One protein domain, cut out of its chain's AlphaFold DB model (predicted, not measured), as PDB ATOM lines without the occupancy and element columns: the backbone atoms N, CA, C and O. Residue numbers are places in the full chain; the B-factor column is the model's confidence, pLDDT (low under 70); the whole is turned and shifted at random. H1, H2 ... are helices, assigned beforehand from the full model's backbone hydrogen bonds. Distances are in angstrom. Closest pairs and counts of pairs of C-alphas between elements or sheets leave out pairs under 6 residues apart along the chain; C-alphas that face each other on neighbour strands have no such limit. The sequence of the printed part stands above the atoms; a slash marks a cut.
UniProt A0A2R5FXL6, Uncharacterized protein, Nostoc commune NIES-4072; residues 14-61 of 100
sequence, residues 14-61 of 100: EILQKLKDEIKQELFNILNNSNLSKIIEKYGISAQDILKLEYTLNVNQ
ATOM      1  N   GLU A  14     180.075   3.317   8.158       83.69
ATOM      2  CA  GLU A  14     180.255   4.427   7.219       83.69
ATOM      3  C   GLU A  14     179.863   4.021   5.791       83.69
ATOM      4  O   GLU A  14     179.109   4.723   5.112       83.69
ATOM      5  N   ILE A  15     180.288   2.829   5.363       86.06
ATOM      6  CA  ILE A  15     179.951   2.268   4.050       86.06
ATOM      7  C   ILE A  15     178.442   2.022   3.941       86.06
ATOM      8  O   ILE A  15     177.827   2.353   2.926       86.06
ATOM      9  N   LEU A  16     177.824   1.481   4.993       82.94
ATOM     10  CA  LEU A  16     176.383   1.235   5.016       82.94
ATOM     11  C   LEU A  16     175.577   2.539   4.953       82.94
ATOM     12  O   LEU A  16     174.533   2.587   4.298       82.94
ATOM     13  N   GLN A  17     176.046   3.588   5.630       83.38
ATOM     14  CA  GLN A  17     175.407   4.899   5.593       83.38
ATOM     15  C   GLN A  17     175.488   5.507   4.189       83.38
ATOM     16  O   GLN A  17     174.465   5.920   3.647       83.38
ATOM     17  N   LYS A  18     176.667   5.462   3.560       90.19
ATOM     18  CA  LYS A  18     176.858   5.949   2.192       90.19
ATOM     19  C   LYS A  18     175.964   5.217   1.185       90.19
ATOM     20  O   LYS A  18     175.283   5.863   0.397       90.19
ATOM     21  N   LEU A  19     175.885   3.887   1.274       86.75
ATOM     22  CA  LEU A  19     174.992   3.082   0.432       86.75
ATOM     23  C   LEU A  19     173.521   3.488   0.604       86.75
ATOM     24  O   LEU A  19     172.790   3.615  -0.374       86.75
ATOM     25  N   LYS A  20     173.070   3.694   1.849       85.25
ATOM     26  CA  LYS A  20     171.699   4.147   2.121       85.25
ATOM     27  C   LYS A  20     171.405   5.492   1.472       85.25
ATOM     28  O   LYS A  20     170.303   5.679   0.962       85.25
ATOM     29  N   ASP A  21     172.353   6.416   1.523       89.56
ATOM     30  CA  ASP A  21     172.166   7.755   0.979       89.56
ATOM     31  C   ASP A  21     172.167   7.741  -0.558       89.56
ATOM     32  O   ASP A  21     171.283   8.350  -1.160       89.56
ATOM     33  N   GLU A  22     173.034   6.942  -1.188       91.06
ATOM     34  CA  GLU A  22     173.021   6.717  -2.642       91.06
ATOM     35  C   GLU A  22     171.699   6.082  -3.112       91.06
ATOM     36  O   GLU A  22     171.071   6.582  -4.046       91.06
ATOM     37  N   ILE A  23     171.208   5.041  -2.423       87.50
ATOM     38  CA  ILE A  23     169.921   4.401  -2.754       87.50
ATOM     39  C   ILE A  23     168.760   5.388  -2.607       87.50
ATOM     40  O   ILE A  23     167.869   5.420  -3.456       87.50
ATOM     41  N   LYS A  24     168.740   6.192  -1.536       86.88
ATOM     42  CA  LYS A  24     167.697   7.209  -1.337       86.88
ATOM     43  C   LYS A  24     167.703   8.233  -2.460       86.88
ATOM     44  O   LYS A  24     166.634   8.580  -2.954       86.88
ATOM     45  N   GLN A  25     168.881   8.724  -2.835       89.50
ATOM     46  CA  GLN A  25     169.017   9.721  -3.887       89.50
ATOM     47  C   GLN A  25     168.534   9.173  -5.232       89.50
ATOM     48  O   GLN A  25     167.743   9.833  -5.906       89.50
ATOM     49  N   GLU A  26     168.949   7.957  -5.587       88.56
ATOM     50  CA  GLU A  26     168.536   7.311  -6.832       88.56
ATOM     51  C   GLU A  26     167.028   7.048  -6.853       88.56
ATOM     52  O   GLU A  26     166.343   7.397  -7.816       88.56
ATOM     53  N   LEU A  27     166.472   6.526  -5.753       85.94
ATOM     54  CA  LEU A  27     165.033   6.321  -5.628       85.94
ATOM     55  C   LEU A  27     164.275   7.640  -5.792       85.94
ATOM     56  O   LEU A  27     163.311   7.694  -6.546       85.94
ATOM     57  N   PHE A  28     164.709   8.712  -5.128       84.44
ATOM     58  CA  PHE A  28     164.054  10.015  -5.234       84.44
ATOM     59  C   PHE A  28     164.089  10.552  -6.669       84.44
ATOM     60  O   PHE A  28     163.091  11.072  -7.166       84.44
ATOM     61  N   ASN A  29     165.213  10.370  -7.363       86.75
ATOM     62  CA  ASN A  29     165.354  10.766  -8.758       86.75
ATOM     63  C   ASN A  29     164.409   9.971  -9.677       86.75
ATOM     64  O   ASN A  29     163.717  10.555 -10.511       86.75
ATOM     65  N   ILE A  30     164.311   8.652  -9.485       86.56
ATOM     66  CA  ILE A  30     163.375   7.797 -10.228       86.56
ATOM     67  C   ILE A  30     161.933   8.216  -9.946       86.56
ATOM     68  O   ILE A  30     161.150   8.383 -10.877       86.56
ATOM     69  N   LEU A  31     161.579   8.416  -8.676       82.75
ATOM     70  CA  LEU A  31     160.222   8.777  -8.277       82.75
ATOM     71  C   LEU A  31     159.801  10.136  -8.848       82.75
ATOM     72  O   LEU A  31     158.690  10.235  -9.370       82.75
ATOM     73  N   ASN A  32     160.689  11.133  -8.847       80.44
ATOM     74  CA  ASN A  32     160.431  12.447  -9.446       80.44
ATOM     75  C   ASN A  32     160.221  12.386 -10.962       80.44
ATOM     76  O   ASN A  32     159.401  13.126 -11.499       80.44
ATOM     77  N   ASN A  33     160.947  11.506 -11.653       79.00
ATOM     78  CA  ASN A  33     160.806  11.319 -13.099       79.00
ATOM     79  C   ASN A  33     159.710  10.304 -13.472       79.00
ATOM     80  O   ASN A  33     159.433  10.083 -14.652       79.00
ATOM     81  N   SER A  34     159.080   9.669 -12.484       81.06
ATOM     82  CA  SER A  34     158.033   8.675 -12.698       81.06
ATOM     83  C   SER A  34     156.643   9.307 -12.801       81.06
ATOM     84  O   SER A  34     156.401  10.453 -12.431       81.06
ATOM     85  N   ASN A  35     155.665   8.506 -13.228       84.06
ATOM     86  CA  ASN A  35     154.253   8.888 -13.155       84.06
ATOM     87  C   ASN A  35     153.645   8.676 -11.755       84.06
ATOM     88  O   ASN A  35     152.419   8.676 -11.635       84.06
ATOM     89  N   LEU A  36     154.455   8.486 -10.702       83.00
ATOM     90  CA  LEU A  36     153.951   8.206  -9.358       83.00
ATOM     91  C   LEU A  36     153.005   9.308  -8.858       83.00
ATOM     92  O   LEU A  36     151.945   8.966  -8.345       83.00
ATOM     93  N   SER A  37     153.308  10.594  -9.088       79.38
ATOM     94  CA  SER A  37     152.407  11.704  -8.707       79.38
ATOM     95  C   SER A  37     151.010  11.528  -9.303       79.38
ATOM     96  O   SER A  37     150.017  11.570  -8.588       79.38
ATOM     97  N   LYS A  38     150.925  11.194 -10.598       83.62
ATOM     98  CA  LYS A  38     149.643  10.970 -11.288       83.62
ATOM     99  C   LYS A  38     148.892   9.763 -10.735       83.62
ATOM    100  O   LYS A  38     147.665   9.761 -10.699       83.62
ATOM    101  N   ILE A  39     149.616   8.711 -10.344       86.19
ATOM    102  CA  ILE A  39     149.013   7.527  -9.726       86.19
ATOM    103  C   ILE A  39     148.438   7.907  -8.362       86.19
ATOM    104  O   ILE A  39     147.289   7.583  -8.097       86.19
ATOM    105  N   ILE A  40     149.199   8.619  -7.532       84.75
ATOM    106  CA  ILE A  40     148.774   9.069  -6.201       84.75
ATOM    107  C   ILE A  40     147.542   9.987  -6.309       84.75
ATOM    108  O   ILE A  40     146.522   9.730  -5.670       84.75
ATOM    109  N   GLU A  41     147.585  10.972  -7.209       84.44
ATOM    110  CA  GLU A  41     146.479  11.902  -7.481       84.44
ATOM    111  C   GLU A  41     145.211  11.189  -7.968       84.44
ATOM    112  O   GLU A  41     144.103  11.558  -7.577       84.44
ATOM    113  N   LYS A  42     145.345  10.126  -8.776       88.56
ATOM    114  CA  LYS A  42     144.204   9.317  -9.244       88.56
ATOM    115  C   LYS A  42     143.398   8.717  -8.087       88.56
ATOM    116  O   LYS A  42     142.200   8.490  -8.242       88.56
ATOM    117  N   TYR A  43     144.034   8.458  -6.947       87.56
ATOM    118  CA  TYR A  43     143.369   7.949  -5.746       87.56
ATOM    119  C   TYR A  43     142.949   9.060  -4.772       87.56
ATOM    120  O   TYR A  43     142.534   8.764  -3.655       87.56
ATOM    121  N   GLY A  44     143.014  10.328  -5.195       82.25
ATOM    122  CA  GLY A  44     142.588  11.479  -4.399       82.25
ATOM    123  C   GLY A  44     143.561  11.864  -3.284       82.25
ATOM    124  O   GLY A  44     143.192  12.649  -2.417       82.25
ATOM    125  N   ILE A  45     144.780  11.318  -3.297       82.38
ATOM    126  CA  ILE A  45     145.838  11.688  -2.358       82.38
ATOM    127  C   ILE A  45     146.539  12.921  -2.931       82.38
ATOM    128  O   ILE A  45     146.985  12.920  -4.080       82.38
ATOM    129  N   SER A  46     146.585  13.991  -2.148       72.69
ATOM    130  CA  SER A  46     147.156  15.262  -2.572       72.69
ATOM    131  C   SER A  46     148.668  15.286  -2.344       72.69
ATOM    132  O   SER A  46     149.194  14.594  -1.476       72.69
ATOM    133  N   ALA A  47     149.384  16.150  -3.064       67.06
ATOM    134  CA  ALA A  47     150.821  16.359  -2.855       67.06
ATOM    135  C   ALA A  47     151.181  16.911  -1.454       67.06
ATOM    136  O   ALA A  47     152.359  17.010  -1.120       67.06
ATOM    137  N   GLN A  48     150.185  17.301  -0.651       66.25
ATOM    138  CA  GLN A  48     150.361  17.762   0.730       66.25
ATOM    139  C   GLN A  48     150.340  16.600   1.733       66.25
ATOM    140  O   GLN A  48     150.761  16.771   2.878       66.25
ATOM    141  N   ASP A  49     149.879  15.420   1.310       73.19
ATOM    142  CA  ASP A  49     149.798  14.236   2.152       73.19
ATOM    143  C   ASP A  49     151.158  13.530   2.218       73.19
ATOM    144  O   ASP A  49     151.806  13.250   1.207       73.19
ATOM    145  N   ILE A  50     151.603  13.214   3.434       70.81
ATOM    146  CA  ILE A  50     152.857  12.487   3.646       70.81
ATOM    147  C   ILE A  50     152.599  10.996   3.426       70.81
ATOM    148  O   ILE A  50     152.005  10.323   4.271       70.81
ATOM    149  N   LEU A  51     153.089  10.460   2.307       73.69
ATOM    150  CA  LEU A  51     153.053   9.028   2.025       73.69
ATOM    151  C   LEU A  51     154.325   8.346   2.547       73.69
ATOM    152  O   LEU A  51     155.430   8.613   2.074       73.69
ATOM    153  N   LYS A  52     154.173   7.421   3.497       79.56
ATOM    154  CA  LYS A  52     155.267   6.549   3.936       79.56
ATOM    155  C   LYS A  52     155.234   5.244   3.142       79.56
ATOM    156  O   LYS A  52     154.304   4.458   3.290       79.56
ATOM    157  N   LEU A  53     156.263   5.009   2.328       75.25
ATOM    158  CA  LEU A  53     156.465   3.749   1.613       75.25
ATOM    159  C   LEU A  53     157.521   2.911   2.341       75.25
ATOM    160  O   LEU A  53     158.655   3.355   2.517       75.25
ATOM    161  N   GLU A  54     157.160   1.697   2.747       80.00
ATOM    162  CA  GLU A  54     158.102   0.708   3.273       80.00
ATOM    163  C   GLU A  54     158.271  -0.412   2.250       80.00
ATOM    164  O   GLU A  54     157.293  -0.969   1.753       80.00
ATOM    165  N   TYR A  55     159.518  -0.724   1.909       77.62
ATOM    166  CA  TYR A  55     159.843  -1.772   0.955       77.62
ATOM    167  C   TYR A  55     161.128  -2.484   1.378       77.62
ATOM    168  O   TYR A  55     162.056  -1.868   1.904       77.62
ATOM    169  N   THR A  56     161.176  -3.791   1.136       80.50
ATOM    170  CA  THR A  56     162.347  -4.625   1.420       80.50
ATOM    171  C   THR A  56     163.012  -4.991   0.104       80.50
ATOM    172  O   THR A  56     162.437  -5.718  -0.705       80.50
ATOM    173  N   LEU A  57     164.231  -4.502  -0.111       73.44
ATOM    174  CA  LEU A  57     165.068  -4.910  -1.237       73.44
ATOM    175  C   LEU A  57     165.873  -6.153  -0.867       73.44
ATOM    176  O   LEU A  57     166.670  -6.129   0.070       73.44
ATOM    177  N   ASN A  58     165.720  -7.217  -1.650       79.88
ATOM    178  CA  ASN A  58     166.647  -8.339  -1.621       79.88
ATOM    179  C   ASN A  58     167.763  -8.094  -2.642       79.88
ATOM    180  O   ASN A  58     167.564  -8.255  -3.844       79.88
ATOM    181  N   VAL A  59     168.950  -7.733  -2.158       76.38
ATOM    182  CA  VAL A  59     170.108  -7.403  -3.007       76.38
ATOM    183  C   VAL A  59     170.525  -8.577  -3.902       76.38
ATOM    184  O   VAL A  59     170.971  -8.364  -5.023       76.38
ATOM    185  N   ASN A  60     170.289  -9.823  -3.480       78.19
ATOM    186  CA  ASN A  60     170.626 -11.007  -4.282       78.19
ATOM    187  C   ASN A  60     169.789 -11.128  -5.566       78.19
ATOM    188  O   ASN A  60     170.160 -11.865  -6.478       78.19
ATOM    189  N   GLN A  61     168.657 -10.425  -5.631       71.81
ATOM    190  CA  GLN A  61     167.765 -10.400  -6.789       71.81
ATOM    191  C   GLN A  61     168.078  -9.243  -7.747       71.81
ATOM    192  O   GLN A  61     167.566  -9.235  -8.861       71.81
TER     193      GLN A  61
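What this domain is: This is residues 14 to 61 of the 100 residues of an uncharacterized protein of Nostoc commune NIES-4072 (UniProt A0A2R5FXL6). One long helix, H1, reaches out as a free arm; after its last residue, Asn 33, a tight turn leads into a short helix, H2, which with the loop after it makes a small head, and from there an extended tail, residues 52 to 61, folds back without packing on H1. The result is an open shape: residues 14 to 36 and the tail residues 52 to 61 stand free. The printed part has 48 residues with two named helices, H1 then H2, and no named strand; its class is all helix. It is loose, with a radius of gyration of the C-alphas of 13.5 A, and elongated, spanning 39 by 22 by 18 A.

How they stand to each other: Begin with H1, residues 14 to 33, the longest helix. At its end look at Ser 34 and Asn 35, the tight link to H2, residues 36 to 42. H1 and H2 meet only through their link. In the backbones of H1 and H2 you will find each O i to N i+4 pair within hydrogen-bond range.

Where its parts are: Find C-alpha 14 at (180.255, 4.427, 7.219); from there H1 runs 29.0 A to C-alpha 33 at (160.806, 11.319, -13.099). H2 begins at C-alpha 36 and ends 9.8 A away at C-alpha 42, at (144.204, 9.317, -9.244).

The domain as a whole: The C-alphas of Glu 14 and Gly 44 are the two farthest apart, at 40.0 A, while those of Glu 14 and Gln 61, the first and last printed, are 23.9 A apart. Residues 43 to 61 hold no named element. The printed part has no cut. Its mean pLDDT is 81.7; look at residues 47 to 48 for the two values under 70.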